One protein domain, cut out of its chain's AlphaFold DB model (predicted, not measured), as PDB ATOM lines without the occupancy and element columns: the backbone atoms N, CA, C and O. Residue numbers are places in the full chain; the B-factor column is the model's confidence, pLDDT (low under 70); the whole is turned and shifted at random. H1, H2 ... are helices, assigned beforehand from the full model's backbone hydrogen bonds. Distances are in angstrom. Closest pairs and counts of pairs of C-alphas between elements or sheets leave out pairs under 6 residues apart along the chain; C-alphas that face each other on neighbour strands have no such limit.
ATOM      1  N   MET A  10     297.732 265.357 323.406       94.56
ATOM      2  CA  MET A  10     297.510 265.653 324.828       94.56
ATOM      3  C   MET A  10     297.567 264.376 325.666       94.56
ATOM      4  O   MET A  10     296.996 263.349 325.302       94.56
ATOM      5  N   SER A  11     298.213 264.438 326.830       95.81
ATOM      6  CA  SER A  11     298.138 263.344 327.803       95.81
ATOM      7  C   SER A  11     296.717 263.198 328.378       95.81
ATOM      8  O   SER A  11     295.964 264.177 328.409       95.81
ATOM      9  N   PRO A  12     296.330 262.019 328.911       94.25
ATOM     10  CA  PRO A  12     295.026 261.844 329.555       94.25
ATOM     11  C   PRO A  12     294.762 262.842 330.696       94.25
ATOM     12  O   PRO A  12     293.631 263.292 330.864       94.25
ATOM     13  N   GLU A  13     295.800 263.253 331.436       93.25
ATOM     14  CA  GLU A  13     295.704 264.299 332.466       93.25
ATOM     15  C   GLU A  13     295.423 265.694 331.882       93.25
ATOM     16  O   GLU A  13     294.672 266.469 332.470       93.25
ATOM     17  N   GLU A  14     296.008 266.034 330.730       93.44
ATOM     18  CA  GLU A  14     295.737 267.297 330.029       93.44
ATOM     19  C   GLU A  14     294.338 267.298 329.404       93.44
ATOM     20  O   GLU A  14     293.633 268.301 329.489       93.44
ATOM     21  N   MET A  15     293.893 266.161 328.863       95.25
ATOM     22  CA  MET A  15     292.531 265.987 328.355       95.25
ATOM     23  C   MET A  15     291.482 266.076 329.479       95.25
ATOM     24  O   MET A  15     290.466 266.749 329.301       95.25
ATOM     25  N   MET A  16     291.736 265.490 330.657       94.88
ATOM     26  CA  MET A  16     290.872 265.680 331.832       94.88
ATOM     27  C   MET A  16     290.890 267.134 332.321       94.88
ATOM     28  O   MET A  16     289.817 267.713 332.478       94.88
ATOM     29  N   ARG A  17     292.062 267.781 332.439       94.62
ATOM     30  CA  ARG A  17     292.147 269.227 332.741       94.62
ATOM     31  C   ARG A  17     291.348 270.076 331.753       94.62
ATOM     32  O   ARG A  17     290.704 271.034 332.173       94.62
ATOM     33  N   TRP A  18     291.371 269.752 330.460       95.81
ATOM     34  CA  TRP A  18     290.608 270.466 329.434       95.81
ATOM     35  C   TRP A  18     289.092 270.299 329.623       95.81
ATOM     36  O   TRP A  18     288.365 271.294 329.654       95.81
ATOM     37  N   MET A  19     288.619 269.063 329.825       94.94
ATOM     38  CA  MET A  19     287.201 268.773 330.081       94.94
ATOM     39  C   MET A  19     286.699 269.412 331.382       94.94
ATOM     40  O   MET A  19     285.628 270.014 331.397       94.94
ATOM     41  N   GLU A  20     287.478 269.358 332.461       96.12
ATOM     42  CA  GLU A  20     287.110 269.977 333.738       96.12
ATOM     43  C   GLU A  20     287.173 271.511 333.684       96.12
ATOM     44  O   GLU A  20     286.328 272.183 334.274       96.12
ATOM     45  N   SER A  21     288.093 272.091 332.904       94.88
ATOM     46  CA  SER A  21     288.118 273.542 332.648       94.88
ATOM     47  C   SER A  21     286.893 274.007 331.845       94.88
ATOM     48  O   SER A  21     286.409 275.120 332.057       94.88
ATOM     49  N   LEU A  22     286.339 273.156 330.972       95.12
ATOM     50  CA  LEU A  22     285.032 273.386 330.349       95.12
ATOM     51  C   LEU A  22     283.877 273.213 331.346       95.12
ATOM     52  O   LEU A  22     283.000 274.072 331.393       95.12
ATOM     53  N   ALA A  23     283.884 272.169 332.179       93.00
ATOM     54  CA  ALA A  23     282.856 271.941 333.202       93.00
ATOM     55  C   ALA A  23     282.745 273.127 334.182       93.00
ATOM     56  O   ALA A  23     281.655 273.641 334.432       93.00
ATOM     57  N   LYS A  24     283.887 273.644 334.646       95.25
ATOM     58  CA  LYS A  24     284.006 274.850 335.483       95.25
ATOM     59  C   LYS A  24     283.414 276.097 334.812       95.25
ATOM     60  O   LYS A  24     282.779 276.908 335.479       95.25
ATOM     61  N   ARG A  25     283.553 276.235 333.484       89.31
ATOM     62  CA  ARG A  25     282.903 277.306 332.695       89.31
ATOM     63  C   ARG A  25     281.394 277.113 332.531       89.31
ATOM     64  O   ARG A  25     280.684 278.103 332.415       89.31
ATOM     65  N   GLN A  26     280.902 275.874 332.570       91.00
ATOM     66  CA  GLN A  26     279.468 275.556 332.636       91.00
ATOM     67  C   GLN A  26     278.891 275.658 334.066       91.00
ATOM     68  O   GLN A  26     277.728 275.328 334.284       91.00
ATOM     69  N   GLY A  27     279.677 276.129 335.045       88.94
ATOM     70  CA  GLY A  27     279.224 276.364 336.419       88.94
ATOM     71  C   GLY A  27     279.331 275.163 337.363       88.94
ATOM     72  O   GLY A  27     278.748 275.207 338.444       88.94
ATOM     73  N   VAL A  28     280.061 274.104 336.992       92.69
ATOM     74  CA  VAL A  28     280.354 272.986 337.905       92.69
ATOM     75  C   VAL A  28     281.260 273.457 339.046       92.69
ATOM     76  O   VAL A  28     282.231 274.184 338.823       92.69
ATOM     77  N   ASP A  29     280.934 273.042 340.273       92.50
ATOM     78  CA  ASP A  29     281.647 273.449 341.487       92.50
ATOM     79  C   ASP A  29     283.121 272.990 341.431       92.50
ATOM     80  O   ASP A  29     283.369 271.787 341.289       92.50
ATOM     81  N   PRO A  30     284.114 273.895 341.573       86.81
ATOM     82  CA  PRO A  30     285.532 273.551 341.478       86.81
ATOM     83  C   PRO A  30     286.021 272.583 342.568       86.81
ATOM     84  O   PRO A  30     287.106 272.032 342.428       86.81
ATOM     85  N   SER A  31     285.252 272.358 343.637       87.50
ATOM     86  CA  SER A  31     285.550 271.339 344.654       87.50
ATOM     87  C   SER A  31     285.142 269.915 344.241       87.50
ATOM     88  O   SER A  31     285.577 268.956 344.877       87.50
ATOM     89  N   SER A  32     284.358 269.768 343.165       90.31
ATOM     90  CA  SER A  32     283.955 268.478 342.579       90.31
ATOM     91  C   SER A  32     284.853 267.996 341.427       90.31
ATOM     92  O   SER A  32     284.651 266.897 340.912       90.31
ATOM     93  N   LEU A  33     285.841 268.802 341.025       95.25
ATOM     94  CA  LEU A  33     286.760 268.514 339.921       95.25
ATOM     95  C   LEU A  33     288.010 267.792 340.450       95.25
ATOM     96  O   LEU A  33     288.484 268.070 341.552       95.25
ATOM     97  N   THR A  34     288.542 266.842 339.679       94.31
ATOM     98  CA  THR A  34     289.693 266.012 340.079       94.31
ATOM     99  C   THR A  34     291.043 266.690 339.832       94.31
ATOM    100  O   THR A  34     292.062 266.282 340.394       94.31
ATOM    101  N   THR A  35     291.051 267.754 339.029       93.31
ATOM    102  CA  THR A  35     292.192 268.620 338.732       93.31
ATOM    103  C   THR A  35     291.867 270.081 339.054       93.31
ATOM    104  O   THR A  35     290.711 270.468 339.215       93.31
ATOM    105  N   ASP A  36     292.891 270.938 339.097       91.69
ATOM    106  CA  ASP A  36     292.747 272.374 339.380       91.69
ATOM    107  C   ASP A  36     291.868 273.128 338.347       91.69
ATOM    108  O   ASP A  36     291.415 274.254 338.607       91.69
ATOM    109  N   ALA A  37     291.581 272.499 337.194       91.44
ATOM    110  CA  ALA A  37     290.702 272.988 336.130       91.44
ATOM    111  C   ALA A  37     291.047 274.427 335.701       91.44
ATOM    112  O   ALA A  37     290.224 275.347 335.705       91.44
ATOM    113  N   ASP A  38     292.330 274.630 335.428       91.12
ATOM    114  CA  ASP A  38     293.010 275.901 335.202       91.12
ATOM    115  C   ASP A  38     293.553 276.040 333.766       91.12
ATOM    116  O   ASP A  38     294.370 276.918 333.484       91.12
ATOM    117  N   MET A  39     293.082 275.206 332.829       92.94
ATOM    118  CA  MET A  39     293.492 275.278 331.428       92.94
ATOM    119  C   MET A  39     292.813 276.456 330.710       92.94
ATOM    120  O   MET A  39     291.586 276.545 330.607       92.94
ATOM    121  N   GLU A  40     293.631 277.357 330.168       85.12
ATOM    122  CA  GLU A  40     293.201 278.566 329.460       85.12
ATOM    123  C   GLU A  40     292.645 278.231 328.061       85.12
ATOM    124  O   GLU A  40     293.335 278.320 327.048       85.12
ATOM    125  N   VAL A  41     291.375 277.817 327.998       86.12
ATOM    126  CA  VAL A  41     290.648 277.639 326.729       86.12
ATOM    127  C   VAL A  41     290.375 279.016 326.109       86.12
ATOM    128  O   VAL A  41     289.621 279.815 326.671       86.12
ATOM    129  N   GLU A  42     291.000 279.308 324.969       81.44
ATOM    130  CA  GLU A  42     290.893 280.604 324.287       81.44
ATOM    131  C   GLU A  42     289.440 280.875 323.846       81.44
ATOM    132  O   GLU A  42     288.783 280.017 323.250       81.44
ATOM    133  N   GLU A  43     288.899 282.048 324.189       75.50
ATOM    134  CA  GLU A  43     287.504 282.393 323.896       75.50
ATOM    135  C   GLU A  43     287.321 282.752 322.416       75.50
ATOM    136  O   GLU A  43     288.022 283.608 321.871       75.50
ATOM    137  N   VAL A  44     286.343 282.122 321.760       75.94
ATOM    138  CA  VAL A  44     285.955 282.468 320.387       75.94
ATOM    139  C   VAL A  44     285.235 283.816 320.414       75.94
ATOM    140  O   VAL A  44     284.093 283.912 320.853       75.94
ATOM    141  N   SER A  45     285.917 284.865 319.955       69.19
ATOM    142  CA  SER A  45     285.360 286.216 319.871       69.19
ATOM    143  C   SER A  45     284.146 286.285 318.942       69.19
ATOM    144  O   SER A  45     284.153 285.657 317.884       69.19
ATOM    145  N   GLU A  46     283.170 287.141 319.255       73.00
ATOM    146  CA  GLU A  46     281.998 287.399 318.394       73.00
ATOM    147  C   GLU A  46     282.379 287.872 316.969       73.00
ATOM    148  O   GLU A  46     281.635 287.638 316.020       73.00
ATOM    149  N   ASP A  47     283.559 288.489 316.813       67.56
ATOM    150  CA  ASP A  47     284.148 288.933 315.537       67.56
ATOM    151  C   ASP A  47     284.978 287.840 314.802       67.56
ATOM    152  O   ASP A  47     285.665 288.145 313.824       67.56
ATOM    153  N   ASP A  48     284.984 286.576 315.251       77.38
ATOM    154  CA  ASP A  48     285.786 285.511 314.620       77.38
ATOM    155  C   ASP A  48     285.259 285.162 313.215       77.38
ATOM    156  O   ASP A  48     284.136 284.678 313.051       77.38
ATOM    157  N   GLU A  49     286.096 285.348 312.186       68.94
ATOM    158  CA  GLU A  49     285.752 285.075 310.782       68.94
ATOM    159  C   GLU A  49     285.268 283.623 310.547       68.94
ATOM    160  O   GLU A  49     284.511 283.387 309.604       68.94
ATOM    161  N   ARG A  50     285.618 282.661 311.422       68.12
ATOM    162  CA  ARG A  50     285.109 281.274 311.388       68.12
ATOM    163  C   ARG A  50     283.590 281.196 311.571       68.12
ATOM    164  O   ARG A  50     282.947 280.417 310.867       68.12
ATOM    165  N   LEU A  51     283.015 282.024 312.450       67.25
ATOM    166  CA  LEU A  51     281.562 282.099 312.662       67.25
ATOM    167  C   LEU A  51     280.825 282.663 311.433       67.25
ATOM    168  O   LEU A  51     279.626 282.445 311.279       67.25
ATOM    169  N   GLY A  52     281.537 283.356 310.536       63.69
ATOM    170  CA  GLY A  52     280.995 283.899 309.290       63.69
ATOM    171  C   GLY A  52     280.859 282.890 308.140       63.69
ATOM    172  O   GLY A  52     280.077 283.142 307.222       63.69
ATOM    173  N   GLU A  53     281.585 281.764 308.164       58.12
ATOM    174  CA  GLU A  53     281.427 280.676 307.175       58.12
ATOM    175  C   GLU A  53     280.516 279.541 307.672       58.12
ATOM    176  O   GLU A  53     279.886 278.864 306.853       58.12
ATOM    177  N   THR A  54     280.352 279.367 308.988       55.62
ATOM    178  CA  THR A  54     279.237 278.585 309.544       55.62
ATOM    179  C   THR A  54     277.933 279.361 309.356       55.62
ATOM    180  O   THR A  54     277.594 280.223 310.163       55.62
ATOM    181  N   GLY A  55     277.221 279.085 308.259       62.44
ATOM    182  CA  GLY A  55     275.965 279.763 307.920       62.44
ATOM    183  C   GLY A  55     274.948 279.752 309.067       62.44
ATOM    184  O   GLY A  55     274.903 278.791 309.832       62.44
ATOM    185  N   GLU A  56     274.157 280.831 309.160       80.06
ATOM    186  CA  GLU A  56     273.229 281.158 310.260       80.06
ATOM    187  C   GLU A  56     272.646 279.918 310.953       80.06
ATOM    188  O   GLU A  56     271.886 279.164 310.343       80.06
ATOM    189  N   TYR A  57     272.996 279.724 312.230       79.56
ATOM    190  CA  TYR A  57     272.553 278.573 313.014       79.56
ATOM    191  C   TYR A  57     271.023 278.542 313.109       79.56
ATOM    192  O   TYR A  57     270.403 279.359 313.793       79.56
ATOM    193  N   ILE A  58     270.431 277.579 312.407       90.25
ATOM    194  CA  ILE A  58     269.020 277.216 312.490       90.25
ATOM    195  C   ILE A  58     268.965 275.923 313.316       90.25
ATOM    196  O   ILE A  58     269.631 274.956 312.936       90.25
ATOM    197  N   PRO A  59     268.208 275.876 314.428       85.31
ATOM    198  CA  PRO A  59     268.066 274.664 315.230       85.31
ATOM    199  C   PRO A  59     267.611 273.455 314.400       85.31
ATOM    200  O   PRO A  59     266.811 273.589 313.471       85.31
ATOM    201  N   TYR A  60     268.096 272.259 314.744       75.94
ATOM    202  CA  TYR A  60     267.732 271.036 314.027       75.94
ATOM    203  C   TYR A  60     266.204 270.828 314.022       75.94
ATOM    204  O   TYR A  60     265.527 271.060 315.024       75.94
ATOM    205  N   GLY A  61     265.647 270.445 312.870       81.44
ATOM    206  CA  GLY A  61     264.196 270.323 312.668       81.44
ATOM    207  C   GLY A  61     263.436 271.645 312.458       81.44
ATOM    208  O   GLY A  61     262.216 271.622 312.305       81.44
ATOM    209  N   TRP A  62     264.107 272.804 312.423       93.25
ATOM    210  CA  TRP A  62     263.481 274.083 312.064       93.25
ATOM    211  C   TRP A  62     263.817 274.487 310.625       93.25
ATOM    212  O   TRP A  62     264.929 274.292 310.140       93.25
ATOM    213  N   THR A  63     262.854 275.093 309.925       93.31
ATOM    214  CA  THR A  63     263.119 275.772 308.649       93.31
ATOM    215  C   THR A  63     263.648 277.180 308.910       93.31
ATOM    216  O   THR A  63     263.338 277.782 309.944       93.31
ATOM    217  N   LYS A  64     264.396 277.756 307.954       91.88
ATOM    218  CA  LYS A  64     264.872 279.143 308.082       91.88
ATOM    219  C   LYS A  64     263.720 280.121 308.342       91.88
ATOM    220  O   LYS A  64     263.815 280.946 309.239       91.88
ATOM    221  N   GLU A  65     262.609 279.981 307.622       91.50
ATOM    222  CA  GLU A  65     261.445 280.863 307.772       91.50
ATOM    223  C   GLU A  65     260.785 280.745 309.159       91.50
ATOM    224  O   GLU A  65     260.325 281.750 309.698       91.50
ATOM    225  N   LYS A  66     260.800 279.556 309.787       92.19
ATOM    226  CA  LYS A  66     260.328 279.351 311.170       92.19
ATOM    227  C   LYS A  66     261.250 280.029 312.192       92.19
ATOM    228  O   LYS A  66     260.769 280.609 313.164       92.19
ATOM    229  N   TRP A  67     262.563 279.992 311.962       94.81
ATOM    230  CA  TRP A  67     263.559 280.658 312.808       94.81
ATOM    231  C   TRP A  67     263.511 282.188 312.672       94.81
ATOM    232  O   TRP A  67     263.405 282.892 313.678       94.81
ATOM    233  N   ASP A  68     263.456 282.702 311.440       93.62
ATOM    234  CA  ASP A  68     263.278 284.129 311.144       93.62
ATOM    235  C   ASP A  68     261.964 284.670 311.756       93.62
ATOM    236  O   ASP A  68     261.935 285.776 312.303       93.62
ATOM    237  N   ALA A  69     260.878 283.883 311.726       92.81
ATOM    238  CA  ALA A  69     259.604 284.235 312.359       92.81
ATOM    239  C   ALA A  69     259.689 284.290 313.896       92.81
ATOM    240  O   ALA A  69     259.139 285.211 314.502       92.81
ATOM    241  N   HIS A  70     260.405 283.356 314.529       91.94
ATOM    242  CA  HIS A  70     260.614 283.351 315.981       91.94
ATOM    243  C   HIS A  70     261.463 284.543 316.447       91.94
ATOM    244  O   HIS A  70     261.089 285.236 317.391       91.94
ATOM    245  N   LEU A  71     262.551 284.860 315.734       93.12
ATOM    246  CA  LEU A  71     263.355 286.062 315.991       93.12
ATOM    247  C   LEU A  71     262.532 287.352 315.818       93.12
ATOM    248  O   LEU A  71     262.669 288.292 316.605       93.12
ATOM    249  N   ALA A  72     261.630 287.397 314.832       90.44
ATOM    250  CA  ALA A  72     260.698 288.511 314.662       90.44
ATOM    251  C   ALA A  72     259.662 288.604 315.801       90.44
ATOM    252  O   ALA A  72     259.313 289.714 316.212       90.44
ATOM    253  N   GLN A  73     259.198 287.470 316.338       91.69
ATOM    254  CA  GLN A  73     258.293 287.412 317.488       91.69
ATOM    255  C   GLN A  73     258.978 287.882 318.780       91.69
ATOM    256  O   GLN A  73     258.427 288.749 319.459       91.69
ATOM    257  N   GLU A  74     260.191 287.404 319.087       90.12
ATOM    258  CA  GLU A  74     260.960 287.867 320.255       90.12
ATOM    259  C   GLU A  74     261.229 289.377 320.162       90.12
ATOM    260  O   GLU A  74     260.990 290.120 321.115       90.12
ATOM    261  N   ALA A  75     261.645 289.870 318.990       89.38
ATOM    262  CA  ALA A  75     261.854 291.299 318.762       89.38
ATOM    263  C   ALA A  75     260.566 292.125 318.956       89.38
ATOM    264  O   ALA A  75     260.618 293.227 319.512       89.38
ATOM    265  N   ALA A  76     259.407 291.598 318.542       89.56
ATOM    266  CA  ALA A  76     258.111 292.239 318.744       89.56
ATOM    267  C   ALA A  76     257.684 292.251 320.222       89.56
ATOM    268  O   ALA A  76     257.213 293.284 320.703       89.56
ATOM    269  N   GLU A  77     257.895 291.163 320.970       85.94
ATOM    270  CA  GLU A  77     257.612 291.113 322.411       85.94
ATOM    271  C   GLU A  77     258.535 292.059 323.193       85.94
ATOM    272  O   GLU A  77     258.078 292.849 324.022       85.94
TER     273      GLU A  77
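AT A GLANCE: This is residues 10 to 77 of the 1037 residues of an uncharacterized protein of Anaerolinea sp. 'rifampicinis' (UniProt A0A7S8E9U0). What would one see first? Two helices, H1 and H3, stand at the two ends of a long, open chain path, with the short helix H2 between them on the way and no helix packed on another. After H1, the link folds back beside that helix around residues 33 to 37 before it runs on to H2, and residues 42 to 55 and 69 to 77 stand free. What is it made of? The printed part has 68 residues with three named helices, in the order H1, H2, H3, and no named strand; its class is all helix, with 33 residues, under half, in named elements. How spread out is it? It is extended and elongated, with a radius of gyration of the C-alphas of 18.1 A and spans of 45 by 27 by 23 A.

HOW THE PARTS SIT: Which helices touch? H1, residues 12 to 25, H2, residues 49 to 53, and H3, residues 64 to 77, are apart from one another, with no C-alpha of one within 8 A of another. How do their backbones run? In H1 and H3 every O i to N i+4 pair is within hydrogen-bond range. In H2 the count is 0 of 1, while 2 of 2 O i to N i+3 pairs are within range.

IN THESE COORDINATES: Where does H1 lie? It begins at C-alpha 12, at (295.026, 261.844, 329.555), and is 19.9 A long from first to last C-alpha. And the later helices? H2 begins at C-alpha 49, at (285.752, 285.075, 310.782), and is 7.1 A long; H3 is 20.0 A long and ends at C-alpha 77, at (257.612, 291.113, 322.411).

THE WHOLE: How far does it reach? The two C-alphas farthest apart, those of Ser 11 and Ala 76, are 50.2 A apart. Are there cuts or long links? The printed part has no cut; H1 to H2 is a long link of 23 residues, and H2 to H3 a short one of 10. Where is confidence low? The mean pLDDT of the printed part is 86.5, and residues 45, 47 and 49 to 55 are under 70.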